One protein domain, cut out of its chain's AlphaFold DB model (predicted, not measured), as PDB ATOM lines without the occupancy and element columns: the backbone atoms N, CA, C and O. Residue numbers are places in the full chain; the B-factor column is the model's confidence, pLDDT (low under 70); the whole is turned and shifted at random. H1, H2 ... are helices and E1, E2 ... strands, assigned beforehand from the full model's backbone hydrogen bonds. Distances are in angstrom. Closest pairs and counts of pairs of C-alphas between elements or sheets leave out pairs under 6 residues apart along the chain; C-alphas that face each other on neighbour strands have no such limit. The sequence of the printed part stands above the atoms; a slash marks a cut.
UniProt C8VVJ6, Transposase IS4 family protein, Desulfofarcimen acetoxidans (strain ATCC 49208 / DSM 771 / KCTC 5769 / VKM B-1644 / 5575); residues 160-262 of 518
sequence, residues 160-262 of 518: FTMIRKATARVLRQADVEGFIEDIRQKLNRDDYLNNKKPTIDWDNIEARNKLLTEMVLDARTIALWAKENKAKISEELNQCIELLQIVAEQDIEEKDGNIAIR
ATOM      1  N   PHE A 160     168.726 157.903 155.181       92.56
ATOM      2  CA  PHE A 160     168.609 156.781 154.238       92.56
ATOM      3  C   PHE A 160     169.729 156.743 153.188       92.56
ATOM      4  O   PHE A 160     170.273 155.689 152.877       92.56
ATOM      5  N   THR A 161     170.089 157.903 152.629       93.06
ATOM      6  CA  THR A 161     171.144 157.977 151.608       93.06
ATOM      7  C   THR A 161     172.515 157.676 152.205       93.06
ATOM      8  O   THR A 161     173.313 157.010 151.550       93.06
ATOM      9  N   MET A 162     172.786 158.158 153.421       94.75
ATOM     10  CA  MET A 162     174.047 157.910 154.117       94.75
ATOM     11  C   MET A 162     174.196 156.436 154.463       94.75
ATOM     12  O   MET A 162     175.211 155.862 154.090       94.75
ATOM     13  N   ILE A 163     173.184 155.817 155.082       95.25
ATOM     14  CA  ILE A 163     173.235 154.390 155.431       95.25
ATOM     15  C   ILE A 163     173.441 153.565 154.161       95.25
ATOM     16  O   ILE A 163     174.432 152.854 154.057       95.25
ATOM     17  N   ARG A 164     172.615 153.768 153.124       94.88
ATOM     18  CA  ARG A 164     172.744 153.027 151.861       94.88
ATOM     19  C   ARG A 164     174.132 153.161 151.229       94.88
ATOM     20  O   ARG A 164     174.714 152.165 150.810       94.88
ATOM     21  N   LYS A 165     174.668 154.383 151.128       94.81
ATOM     22  CA  LYS A 165     175.992 154.606 150.528       94.81
ATOM     23  C   LYS A 165     177.130 154.078 151.402       94.81
ATOM     24  O   LYS A 165     178.107 153.587 150.844       94.81
ATOM     25  N   ALA A 166     177.025 154.176 152.727       96.31
ATOM     26  CA  ALA A 166     178.000 153.595 153.645       96.31
ATOM     27  C   ALA A 166     177.998 152.064 153.540       96.31
ATOM     28  O   ALA A 166     179.063 151.485 153.358       96.31
ATOM     29  N   THR A 167     176.825 151.423 153.511       96.19
ATOM     30  CA  THR A 167     176.703 149.976 153.283       96.19
ATOM     31  C   THR A 167     177.288 149.582 151.930       96.19
ATOM     32  O   THR A 167     178.100 148.669 151.853       96.19
ATOM     33  N   ALA A 168     176.978 150.320 150.858       95.12
ATOM     34  CA  ALA A 168     177.566 150.073 149.540       95.12
ATOM     35  C   ALA A 168     179.099 150.209 149.536       95.12
ATOM     36  O   ALA A 168     179.782 149.464 148.837       95.12
ATOM     37  N   ARG A 169     179.646 151.161 150.302       95.25
ATOM     38  CA  ARG A 169     181.093 151.347 150.454       95.25
ATOM     39  C   ARG A 169     181.730 150.178 151.205       95.25
ATOM     40  O   ARG A 169     182.752 149.688 150.740       95.25
ATOM     41  N   VAL A 170     181.106 149.709 152.287       96.56
ATOM     42  CA  VAL A 170     181.535 148.497 153.002       96.56
ATOM     43  C   VAL A 170     181.528 147.296 152.063       96.56
ATOM     44  O   VAL A 170     182.541 146.624 151.952       96.56
ATOM     45  N   LEU A 171     180.434 147.065 151.332       95.81
ATOM     46  CA  LEU A 171     180.321 145.923 150.421       95.81
ATOM     47  C   LEU A 171     181.373 145.953 149.306       95.81
ATOM     48  O   LEU A 171     181.947 144.919 148.999       95.81
ATOM     49  N   ARG A 172     181.665 147.124 148.724       95.56
ATOM     50  CA  ARG A 172     182.731 147.263 147.712       95.56
ATOM     51  C   ARG A 172     184.119 147.010 148.289       95.56
ATOM     52  O   ARG A 172     184.944 146.419 147.609       95.56
ATOM     53  N   GLN A 173     184.390 147.470 149.509       95.50
ATOM     54  CA  GLN A 173     185.678 147.221 150.154       95.50
ATOM     55  C   GLN A 173     185.818 145.746 150.561       95.50
ATOM     56  O   GLN A 173     186.861 145.144 150.343       95.50
ATOM     57  N   ALA A 174     184.744 145.139 151.068       94.38
ATOM     58  CA  ALA A 174     184.693 143.715 151.370       94.38
ATOM     59  C   ALA A 174     184.860 142.845 150.114       94.38
ATOM     60  O   ALA A 174     185.439 141.772 150.211       94.38
ATOM     61  N   ASP A 175     184.402 143.301 148.944       95.19
ATOM     62  CA  ASP A 175     184.641 142.639 147.650       95.19
ATOM     63  C   ASP A 175     186.134 142.564 147.320       95.19
ATOM     64  O   ASP A 175     186.658 141.501 147.005       95.19
ATOM     65  N   VAL A 176     186.843 143.689 147.483       94.31
ATOM     66  CA  VAL A 176     188.298 143.772 147.272       94.31
ATOM     67  C   VAL A 176     189.054 142.810 148.194       94.31
ATOM     68  O   VAL A 176     190.078 142.260 147.797       94.31
ATOM     69  N   GLU A 177     188.544 142.587 149.405       92.50
ATOM     70  CA  GLU A 177     189.143 141.702 150.411       92.50
ATOM     71  C   GLU A 177     188.610 140.258 150.379       92.50
ATOM     72  O   GLU A 177     189.113 139.410 151.113       92.50
ATOM     73  N   GLY A 178     187.627 139.947 149.525       93.19
ATOM     74  CA  GLY A 178     187.067 138.600 149.369       93.19
ATOM     75  C   GLY A 178     186.005 138.186 150.400       93.19
ATOM     76  O   GLY A 178     185.672 137.008 150.477       93.19
ATOM     77  N   PHE A 179     185.444 139.125 151.167       93.19
ATOM     78  CA  PHE A 179     184.447 138.872 152.225       93.19
ATOM     79  C   PHE A 179     182.999 139.212 151.834       93.19
ATOM     80  O   PHE A 179     182.093 139.146 152.666       93.19
ATOM     81  N   ILE A 180     182.747 139.632 150.592       92.75
ATOM     82  CA  ILE A 180     181.432 140.157 150.199       92.75
ATOM     83  C   ILE A 180     180.289 139.151 150.394       92.75
ATOM     84  O   ILE A 180     179.220 139.538 150.867       92.75
ATOM     85  N   GLU A 181     180.509 137.876 150.072       92.75
ATOM     86  CA  GLU A 181     179.481 136.836 150.189       92.75
ATOM     87  C   GLU A 181     179.181 136.490 151.655       92.75
ATOM     88  O   GLU A 181     178.011 136.367 152.023       92.75
ATOM     89  N   ASP A 182     180.206 136.467 152.515       91.06
ATOM     90  CA  ASP A 182     180.059 136.250 153.961       91.06
ATOM     91  C   ASP A 182     179.167 137.311 154.616       91.06
ATOM     92  O   ASP A 182     178.426 137.028 155.562       91.06
ATOM     93  N   ILE A 183     179.250 138.548 154.117       91.75
ATOM     94  CA  ILE A 183     178.435 139.664 154.592       91.75
ATOM     95  C   ILE A 183     177.038 139.601 153.976       91.75
ATOM     96  O   ILE A 183     176.053 139.670 154.710       91.75
ATOM     97  N   ARG A 184     176.933 139.466 152.646       91.88
ATOM     98  CA  ARG A 184     175.657 139.516 151.913       91.88
ATOM     99  C   ARG A 184     174.646 138.491 152.403       91.88
ATOM    100  O   ARG A 184     173.481 138.840 152.549       91.88
ATOM    101  N   GLN A 185     175.082 137.268 152.703       92.44
ATOM    102  CA  GLN A 185     174.196 136.202 153.187       92.44
ATOM    103  C   GLN A 185     173.538 136.522 154.537       92.44
ATOM    104  O   GLN A 185     172.522 135.923 154.881       92.44
ATOM    105  N   LYS A 186     174.109 137.457 155.307       91.94
ATOM    106  CA  LYS A 186     173.591 137.879 156.612       91.94
ATOM    107  C   LYS A 186     172.704 139.132 156.537       91.94
ATOM    108  O   LYS A 186     172.151 139.522 157.562       91.94
ATOM    109  N   LEU A 187     172.594 139.791 155.378       93.31
ATOM    110  CA  LEU A 187     171.804 141.019 155.227       93.31
ATOM    111  C   LEU A 187     170.345 140.702 154.897       93.31
ATOM    112  O   LEU A 187     170.047 139.775 154.151       93.31
ATOM    113  N   ASN A 188     169.436 141.536 155.392       89.69
ATOM    114  CA  ASN A 188     168.024 141.493 155.026       89.69
ATOM    115  C   ASN A 188     167.780 142.077 153.627       89.69
ATOM    116  O   ASN A 188     166.772 141.759 152.995       89.69
ATOM    117  N   ARG A 189     168.675 142.955 153.151       91.25
ATOM    118  CA  ARG A 189     168.572 143.626 151.849       91.25
ATOM    119  C   ARG A 189     169.792 143.371 150.967       91.25
ATOM    120  O   ARG A 189     170.931 143.363 151.433       91.25
ATOM    121  N   ASP A 190     169.555 143.287 149.662       88.56
ATOM    122  CA  ASP A 190     170.561 143.041 148.620       88.56
ATOM    123  C   ASP A 190     170.750 144.231 147.651       88.56
ATOM    124  O   ASP A 190     171.664 144.248 146.824       88.56
ATOM    125  N   ASP A 191     169.938 145.284 147.781       89.62
ATOM    126  CA  ASP A 191     169.855 146.385 146.817       89.62
ATOM    127  C   ASP A 191     170.891 147.507 147.019       89.62
ATOM    128  O   ASP A 191     170.946 148.456 146.232       89.62
ATOM    129  N   TYR A 192     171.754 147.416 148.036       90.38
ATOM    130  CA  TYR A 192     172.693 148.483 148.413       90.38
ATOM    131  C   TYR A 192     173.652 148.912 147.297       90.38
ATOM    132  O   TYR A 192     174.007 150.090 147.207       90.38
ATOM    133  N   LEU A 193     174.071 147.980 146.439       89.00
ATOM    134  CA  LEU A 193     174.990 148.270 145.332       89.00
ATOM    135  C   LEU A 193     174.305 148.935 144.134       89.00
ATOM    136  O   LEU A 193     174.989 149.462 143.254       89.00
ATOM    137  N   ASN A 194     172.971 148.974 144.117       87.50
ATOM    138  CA  ASN A 194     172.217 149.716 143.124       87.50
ATOM    139  C   ASN A 194     172.294 151.225 143.416       87.50
ATOM    140  O   ASN A 194     172.178 151.690 144.553       87.50
ATOM    141  N   ASN A 195     172.473 152.028 142.368       77.00
ATOM    142  CA  ASN A 195     172.512 153.484 142.491       77.00
ATOM    143  C   ASN A 195     171.116 154.116 142.627       77.00
ATOM    144  O   ASN A 195     171.018 155.273 143.048       77.00
ATOM    145  N   LYS A 196     170.046 153.385 142.284       81.69
ATOM    146  CA  LYS A 196     168.660 153.858 142.395       81.69
ATOM    147  C   LYS A 196     168.211 153.917 143.859       81.69
ATOM    148  O   LYS A 196     168.690 153.171 144.707       81.69
ATOM    149  N   LYS A 197     167.299 154.844 144.165       77.31
ATOM    150  CA  LYS A 197     166.635 154.865 145.476       77.31
ATOM    151  C   LYS A 197     165.705 153.650 145.592       77.31
ATOM    152  O   LYS A 197     165.106 153.298 144.577       77.31
ATOM    153  N   PRO A 198     165.538 153.075 146.796       84.00
ATOM    154  CA  PRO A 198     164.519 152.062 147.031       84.00
ATOM    155  C   PRO A 198     163.137 152.563 146.602       84.00
ATOM    156  O   PRO A 198     162.761 153.705 146.898       84.00
ATOM    157  N   THR A 199     162.400 151.712 145.892       84.25
ATOM    158  CA  THR A 199     161.037 152.000 145.439       84.25
ATOM    159  C   THR A 199     160.074 151.748 146.594       84.25
ATOM    160  O   THR A 199     159.626 150.625 146.799       84.25
ATOM    161  N   ILE A 200     159.793 152.793 147.371       87.38
ATOM    162  CA  ILE A 200     158.796 152.792 148.446       87.38
ATOM    163  C   ILE A 200     157.888 154.014 148.319       87.38
ATOM    164  O   ILE A 200     158.257 155.005 147.680       87.38
ATOM    165  N   ASP A 201     156.733 153.959 148.974       87.88
ATOM    166  CA  ASP A 201     155.927 155.147 149.236       87.88
ATOM    167  C   ASP A 201     156.629 156.014 150.297       87.88
ATOM    168  O   ASP A 201     156.707 155.658 151.473       87.88
ATOM    169  N   TRP A 202     157.202 157.139 149.860       86.50
ATOM    170  CA  TRP A 202     157.951 158.062 150.717       86.50
ATOM    171  C   TRP A 202     157.056 158.987 151.549       86.50
ATOM    172  O   TRP A 202     157.555 159.611 152.496       86.50
ATOM    173  N   ASP A 203     155.767 159.074 151.224       86.81
ATOM    174  CA  ASP A 203     154.797 159.863 151.981       86.81
ATOM    175  C   ASP A 203     154.239 159.053 153.162       86.81
ATOM    176  O   ASP A 203     153.894 159.619 154.203       86.81
ATOM    177  N   ASN A 204     154.285 157.720 153.074       90.31
ATOM    178  CA  ASN A 204     153.914 156.815 154.156       90.31
ATOM    179  C   ASN A 204     155.012 156.704 155.244       90.31
ATOM    180  O   ASN A 204     156.147 156.279 155.005       90.31
ATOM    181  N   ILE A 205     154.668 157.068 156.488       87.25
ATOM    182  CA  ILE A 205     155.570 156.998 157.653       87.25
ATOM    183  C   ILE A 205     155.980 155.554 157.974       87.25
ATOM    184  O   ILE A 205     157.157 155.311 158.228       87.25
ATOM    185  N   GLU A 206     155.045 154.607 157.942       88.06
ATOM    186  CA  GLU A 206     155.298 153.203 158.275       88.06
ATOM    187  C   GLU A 206     156.238 152.554 157.259       88.06
ATOM    188  O   GLU A 206     157.190 151.879 157.646       88.06
ATOM    189  N   ALA A 207     156.046 152.838 155.966       89.00
ATOM    190  CA  ALA A 207     156.925 152.349 154.904       89.00
ATOM    191  C   ALA A 207     158.369 152.856 155.076       89.00
ATOM    192  O   ALA A 207     159.327 152.093 154.924       89.00
ATOM    193  N   ARG A 208     158.538 154.131 155.450       91.19
ATOM    194  CA  ARG A 208     159.857 154.714 155.744       91.19
ATOM    195  C   ARG A 208     160.497 154.129 156.997       91.19
ATOM    196  O   ARG A 208     161.694 153.855 156.971       91.19
ATOM    197  N   ASN A 209     159.732 153.953 158.073       91.12
ATOM    198  CA  ASN A 209     160.243 153.377 159.317       91.12
ATOM    199  C   ASN A 209     160.643 151.915 159.109       91.12
ATOM    200  O   ASN A 209     161.730 151.530 159.516       91.12
ATOM    201  N   LYS A 210     159.844 151.130 158.376       91.69
ATOM    202  CA  LYS A 210     160.198 149.757 157.997       91.69
ATOM    203  C   LYS A 210     161.515 149.705 157.216       91.69
ATOM    204  O   LYS A 210     162.415 148.960 157.594       91.69
ATOM    205  N   LEU A 211     161.655 150.542 156.181       92.50
ATOM    206  CA  LEU A 211     162.896 150.639 155.405       92.50
ATOM    207  C   LEU A 211     164.094 151.015 156.290       92.50
ATOM    208  O   LEU A 211     165.180 150.461 156.135       92.50
ATOM    209  N   LEU A 212     163.909 151.973 157.201       92.88
ATOM    210  CA  LEU A 212     164.964 152.409 158.110       92.88
ATOM    211  C   LEU A 212     165.370 151.291 159.074       92.88
ATOM    212  O   LEU A 212     166.565 151.073 159.252       92.88
ATOM    213  N   THR A 213     164.401 150.574 159.646       94.00
ATOM    214  CA  THR A 213     164.643 149.426 160.524       94.00
ATOM    215  C   THR A 213     165.483 148.369 159.813       94.00
ATOM    216  O   THR A 213     166.529 147.996 160.331       94.00
ATOM    217  N   GLU A 214     165.099 147.951 158.602       94.25
ATOM    218  CA  GLU A 214     165.873 146.982 157.809       94.25
ATOM    219  C   GLU A 214     167.317 147.463 157.575       94.25
ATOM    220  O   GLU A 214     168.272 146.729 157.820       94.25
ATOM    221  N   MET A 215     167.487 148.727 157.172       95.12
ATOM    222  CA  MET A 215     168.806 149.308 156.906       95.12
ATOM    223  C   MET A 215     169.701 149.405 158.147       95.12
ATOM    224  O   MET A 215     170.912 149.200 158.055       95.12
ATOM    225  N   VAL A 216     169.129 149.744 159.304       95.62
ATOM    226  CA  VAL A 216     169.882 149.838 160.562       95.62
ATOM    227  C   VAL A 216     170.226 148.449 161.093       95.62
ATOM    228  O   VAL A 216     171.348 148.245 161.553       95.62
ATOM    229  N   LEU A 217     169.312 147.481 160.993       95.12
ATOM    230  CA  LEU A 217     169.596 146.098 161.375       95.12
ATOM    231  C   LEU A 217     170.720 145.508 160.520       95.12
ATOM    232  O   LEU A 217     171.653 144.938 161.077       95.12
ATOM    233  N   ASP A 218     170.710 145.733 159.205       96.31
ATOM    234  CA  ASP A 218     171.807 145.320 158.321       96.31
ATOM    235  C   ASP A 218     173.141 145.958 158.726       96.31
ATOM    236  O   ASP A 218     174.166 145.277 158.802       96.31
ATOM    237  N   ALA A 219     173.140 147.254 159.051       96.56
ATOM    238  CA  ALA A 219     174.330 147.945 159.541       96.56
ATOM    239  C   ALA A 219     174.855 147.347 160.861       96.56
ATOM    240  O   ALA A 219     176.064 147.149 161.014       96.56
ATOM    241  N   ARG A 220     173.960 147.016 161.802       96.31
ATOM    242  CA  ARG A 220     174.303 146.344 163.067       96.31
ATOM    243  C   ARG A 220     174.860 144.938 162.818       96.31
ATOM    244  O   ARG A 220     175.864 144.579 163.429       96.31
ATOM    245  N   THR A 221     174.281 144.175 161.890       96.38
ATOM    246  CA  THR A 221     174.766 142.841 161.496       96.38
ATOM    247  C   THR A 221     176.175 142.901 160.911       96.38
ATOM    248  O   THR A 221     177.039 142.122 161.313       96.38
ATOM    249  N   ILE A 222     176.445 143.865 160.026       95.81
ATOM    250  CA  ILE A 222     177.788 144.107 159.476       95.81
ATOM    251  C   ILE A 222     178.784 144.430 160.597       95.81
ATOM    252  O   ILE A 222     179.883 143.879 160.627       95.81
ATOM    253  N   ALA A 223     178.405 145.296 161.541       95.38
ATOM    254  CA  ALA A 223     179.266 145.661 162.663       95.38
ATOM    255  C   ALA A 223     179.566 144.468 163.593       95.38
ATOM    256  O   ALA A 223     180.679 144.352 164.108       95.38
ATOM    257  N   LEU A 224     178.602 143.565 163.805       95.50
ATOM    258  CA  LEU A 224     178.818 142.322 164.554       95.50
ATOM    259  C   LEU A 224     179.757 141.370 163.807       95.50
ATOM    260  O   LEU A 224     180.734 140.905 164.393       95.50
ATOM    261  N   TRP A 225     179.531 141.161 162.507       95.06
ATOM    262  CA  TRP A 225     180.409 140.347 161.658       95.06
ATOM    263  C   TRP A 225     181.860 140.854 161.677       95.06
ATOM    264  O   TRP A 225     182.797 140.061 161.782       95.06
ATOM    265  N   ALA A 226     182.057 142.175 161.648       93.75
ATOM    266  CA  ALA A 226     183.383 142.789 161.713       93.75
ATOM    267  C   ALA A 226     184.091 142.522 163.047       93.75
ATOM    268  O   ALA A 226     185.292 142.264 163.070       93.75
ATOM    269  N   LYS A 227     183.353 142.541 164.167       93.06
ATOM    270  CA  LYS A 227     183.902 142.213 165.493       93.06
ATOM    271  C   LYS A 227     184.365 140.759 165.572       93.06
ATOM    272  O   LYS A 227     185.427 140.505 166.134       93.06
ATOM    273  N   GLU A 228     183.608 139.832 164.989       93.12
ATOM    274  CA  GLU A 228     183.969 138.408 164.911       93.12
ATOM    275  C   GLU A 228     185.213 138.174 164.036       93.12
ATOM    276  O   GLU A 228     186.027 137.301 164.329       93.12
ATOM    277  N   ASN A 229     185.400 138.989 162.993       91.50
ATOM    278  CA  ASN A 229     186.478 138.850 162.009       91.50
ATOM    279  C   ASN A 229     187.584 139.908 162.149       91.50
ATOM    280  O   ASN A 229     188.370 140.106 161.223       91.50
ATOM    281  N   LYS A 230     187.695 140.557 163.314       87.81
ATOM    282  CA  LYS A 230     188.583 141.712 163.533       87.81
ATOM    283  C   LYS A 230     190.048 141.459 163.161       87.81
ATOM    284  O   LYS A 230     190.728 142.370 162.711       87.81
ATOM    285  N   ALA A 231     190.540 140.233 163.342       88.31
ATOM    286  CA  ALA A 231     191.921 139.868 163.015       88.31
ATOM    287  C   ALA A 231     192.182 139.665 161.507       88.31
ATOM    288  O   ALA A 231     193.336 139.524 161.113       88.31
ATOM    289  N   LYS A 232     191.131 139.589 160.681       89.75
ATOM    290  CA  LYS A 232     191.210 139.256 159.249       89.75
ATOM    291  C   LYS A 232     190.895 140.432 158.323       89.75
ATOM    292  O   LYS A 232     191.274 140.379 157.160       89.75
ATOM    293  N   ILE A 233     190.183 141.443 158.815       92.69
ATOM    294  CA  ILE A 233     189.786 142.614 158.024       92.69
ATOM    295  C   ILE A 233     190.906 143.655 157.980       92.69
ATOM    296  O   ILE A 233     191.653 143.810 158.948       92.69
ATOM    297  N   SER A 234     191.007 144.386 156.870       94.56
ATOM    298  CA  SER A 234     191.908 145.535 156.778       94.56
ATOM    299  C   SER A 234     191.449 146.701 157.663       94.56
ATOM    300  O   SER A 234     190.280 146.806 158.060       94.56
ATOM    301  N   GLU A 235     192.370 147.627 157.928       94.19
ATOM    302  CA  GLU A 235     192.055 148.894 158.588       94.19
ATOM    303  C   GLU A 235     191.085 149.732 157.732       94.19
ATOM    304  O   GLU A 235     190.158 150.345 158.261       94.19
ATOM    305  N   GLU A 236     191.220 149.709 156.403       94.00
ATOM    306  CA  GLU A 236     190.327 150.417 155.483       94.00
ATOM    307  C   GLU A 236     188.882 149.896 155.533       94.00
ATOM    308  O   GLU A 236     187.931 150.692 155.531       94.00
ATOM    309  N   LEU A 237     188.694 148.573 155.584       95.12
ATOM    310  CA  LEU A 237     187.375 147.960 155.736       95.12
ATOM    311  C   LEU A 237     186.787 148.284 157.105       95.12
ATOM    312  O   LEU A 237     185.626 148.697 157.183       95.12
ATOM    313  N   ASN A 238     187.591 148.180 158.165       95.06
ATOM    314  CA  ASN A 238     187.159 148.532 159.512       95.06
ATOM    315  C   ASN A 238     186.685 149.997 159.589       95.06
ATOM    316  O   ASN A 238     185.578 150.258 160.060       95.06
ATOM    317  N   GLN A 239     187.427 150.945 159.009       94.94
ATOM    318  CA  GLN A 239     187.023 152.356 158.936       94.94
ATOM    319  C   GLN A 239     185.708 152.570 158.168       94.94
ATOM    320  O   GLN A 239     184.893 153.425 158.533       94.94
ATOM    321  N   CYS A 240     185.467 151.804 157.096       95.94
ATOM    322  CA  CYS A 240     184.196 151.862 156.370       95.94
ATOM    323  C   CYS A 240     183.022 151.375 157.237       95.94
ATOM    324  O   CYS A 240     181.939 151.963 157.183       95.94
ATOM    325  N   ILE A 241     183.241 150.331 158.041       96.38
ATOM    326  CA  ILE A 241     182.236 149.753 158.941       96.38
ATOM    327  C   ILE A 241     181.965 150.678 160.133       96.38
ATOM    328  O   ILE A 241     180.805 150.909 160.471       96.38
ATOM    329  N   GLU A 242     182.996 151.287 160.715       96.25
ATOM    330  CA  GLU A 242     182.847 152.297 161.770       96.25
ATOM    331  C   GLU A 242     182.032 153.500 161.282       96.25
ATOM    332  O   GLU A 242     181.100 153.948 161.956       96.25
ATOM    333  N   LEU A 243     182.315 153.989 160.066       96.31
ATOM    334  CA  LEU A 243     181.522 155.047 159.447       96.31
ATOM    335  C   LEU A 243     180.057 154.624 159.275       96.31
ATOM    336  O   LEU A 243     179.167 155.417 159.588       96.31
ATOM    337  N   LEU A 244     179.802 153.401 158.794       97.25
ATOM    338  CA  LEU A 244     178.450 152.849 158.657       97.25
ATOM    339  C   LEU A 244     177.716 152.833 160.004       97.25
ATOM    340  O   LEU A 244     176.582 153.304 160.083       97.25
ATOM    341  N   GLN A 245     178.375 152.363 161.062       96.19
ATOM    342  CA  GLN A 245     177.796 152.310 162.400       96.19
ATOM    343  C   GLN A 245     177.431 153.710 162.910       96.19
ATOM    344  O   GLN A 245     176.317 153.923 163.390       96.19
ATOM    345  N   ILE A 246     178.325 154.693 162.755       95.44
ATOM    346  CA  ILE A 246     178.045 156.076 163.161       95.44
ATOM    347  C   ILE A 246     176.834 156.621 162.399       95.44
ATOM    348  O   ILE A 246     175.933 157.196 163.011       95.44
ATOM    349  N   VAL A 247     176.785 156.456 161.070       95.62
ATOM    350  CA  VAL A 247     175.693 157.046 160.279       95.62
ATOM    351  C   VAL A 247     174.351 156.348 160.473       95.62
ATOM    352  O   VAL A 247     173.327 157.016 160.319       95.62
ATOM    353  N   ALA A 248     174.355 155.058 160.817       95.00
ATOM    354  CA  ALA A 248     173.155 154.292 161.134       95.00
ATOM    355  C   ALA A 248     172.541 154.711 162.476       95.00
ATOM    356  O   ALA A 248     171.326 154.848 162.565       95.00
ATOM    357  N   GLU A 249     173.366 154.998 163.486       94.19
ATOM    358  CA  GLU A 249     172.893 155.263 164.853       94.19
ATOM    359  C   GLU A 249     172.699 156.765 165.168       94.19
ATOM    360  O   GLU A 249     171.911 157.133 166.037       94.19
ATOM    361  N   GLN A 250     173.389 157.681 164.476       93.19
ATOM    362  CA  GLN A 250     173.446 159.100 164.880       93.19
ATOM    363  C   GLN A 250     172.105 159.861 164.866       93.19
ATOM    364  O   GLN A 250     171.976 160.881 165.550       93.19
ATOM    365  N   ASP A 251     171.126 159.434 164.066       89.75
ATOM    366  CA  ASP A 251     169.888 160.183 163.798       89.75
ATOM    367  C   ASP A 251     168.615 159.383 164.126       89.75
ATOM    368  O   ASP A 251     167.523 159.794 163.728       89.75
ATOM    369  N   ILE A 252     168.726 158.266 164.846       91.56
ATOM    370  CA  ILE A 252     167.587 157.378 165.108       91.56
ATOM    371  C   ILE A 252     167.115 157.415 166.566       91.56
ATOM    372  O   ILE A 252     167.859 157.783 167.476       91.56
ATOM    373  N   GLU A 253     165.850 157.060 166.767       90.75
ATOM    374  CA  GLU A 253     165.259 156.667 168.043       90.75
ATOM    375  C   GLU A 253     164.589 155.298 167.881       90.75
ATOM    376  O   GLU A 253     164.004 155.009 166.837       90.75
ATOM    377  N   GLU A 254     164.686 154.456 168.908       90.38
ATOM    378  CA  GLU A 254     164.141 153.097 168.910       90.38
ATOM    379  C   GLU A 254     163.073 152.985 170.004       90.38
ATOM    380  O   GLU A 254     163.332 153.320 171.164       90.38
ATOM    381  N   LYS A 255     161.860 152.564 169.627       84.94
ATOM    382  CA  LYS A 255     160.733 152.312 170.542       84.94
ATOM    383  C   LYS A 255     160.043 151.018 170.130       84.94
ATOM    384  O   LYS A 255     159.615 150.903 168.985       84.94
ATOM    385  N   ASP A 256     159.957 150.054 171.044       77.62
ATOM    386  CA  ASP A 256     159.268 148.769 170.838       77.62
ATOM    387  C   ASP A 256     159.696 148.027 169.551       77.62
ATOM    388  O   ASP A 256     158.874 147.470 168.829       77.62
ATOM    389  N   GLY A 257     160.996 148.063 169.223       75.69
ATOM    390  CA  GLY A 257     161.561 147.439 168.016       75.69
ATOM    391  C   GLY A 257     161.344 148.217 166.710       75.69
ATOM    392  O   GLY A 257     161.863 147.820 165.669       75.69
ATOM    393  N   ASN A 258     160.630 149.348 166.749       83.75
ATOM    394  CA  ASN A 258     160.475 150.252 165.614       83.75
ATOM    395  C   ASN A 258     161.526 151.365 165.655       83.75
ATOM    396  O   ASN A 258     161.605 152.134 166.619       83.75
ATOM    397  N   ILE A 259     162.306 151.474 164.578       89.75
ATOM    398  CA  ILE A 259     163.331 152.504 164.417       89.75
ATOM    399  C   ILE A 259     162.761 153.655 163.585       89.75
ATOM    400  O   ILE A 259     162.311 153.475 162.453       89.75
ATOM    401  N   ALA A 260     162.804 154.861 164.146       89.06
ATOM    402  CA  ALA A 260     162.369 156.089 163.491       89.06
ATOM    403  C   ALA A 260     163.478 157.148 163.518       89.06
ATOM    404  O   ALA A 260     164.396 157.099 164.335       89.06
ATOM    405  N   ILE A 261     163.393 158.142 162.630       88.44
ATOM    406  CA  ILE A 261     164.287 159.304 162.691       88.44
ATOM    407  C   ILE A 261     163.884 160.159 163.893       88.44
ATOM    408  O   ILE A 261     162.739 160.603 163.983       88.44
ATOM    409  N   ARG A 262     164.834 160.432 164.788       89.56
ATOM    410  CA  ARG A 262     164.577 161.240 165.985       89.56
ATOM    411  C   ARG A 262     164.266 162.698 165.650       89.56
ATOM    412  O   ARG A 262     164.753 163.253 164.660       89.56
TER     413      ARG A 262
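This is residues 160 to 262 of the 518 residues of the protein "Transposase IS4 family protein" of Desulfofarcimen acetoxidans (strain ATCC 49208 / DSM 771 / KCTC 5769 / VKM B-1644 / 5575) (UniProt C8VVJ6). Three helices, H1, H3 and H4, lie side by side in a bundle, with the small strand hairpin E1 and E2 packed through E2 on H3. The 103 printed residues, mostly helix, run H1 H2 H3 H4 E1 E2; the sheet is antiparallel. The whole is compact, radius of gyration of the C-alphas 13.6 A, spanning 41 by 27 by 20 A.

Look at the hairpin of E1, residues 252 to 255, and E2, residues 258 to 261: N 253 and O 260, 2.8 A apart, are within hydrogen-bond range. The closest C-alphas of E2 and H3, residues 205 to 228, are those of Ile 259 and Thr 213, 5.1 A apart. H3, with residues 215 to 226 alone, touches H4, residues 235 to 249, in a helical hairpin; their closest C-alphas, Val 216 and Ala 248, are 5.6 A apart. H4 touches H1, residues 160 to 177, at a shallow tilt of 19 degrees, opposite ways; their closest C-alphas, Leu 244 and Ala 166, are 5.1 A apart. H1, with residues 171 to 174 alone, touches H2, residues 180 to 184; C-alphas 174 and 180, their closest, are 5.0 A apart. In these helices every O i to N i+4 pair is within hydrogen-bond range.

Find C-alpha 160 at (168.609, 156.781, 154.238), where H1 begins its 25.8 A; H3 runs 34.7 A, and E2 ends at C-alpha 261, (164.287, 159.304, 162.691).

The link from H2 to H3 is long, 20 residues; the printed part has no cut, and no printed residue is under 70 in pLDDT.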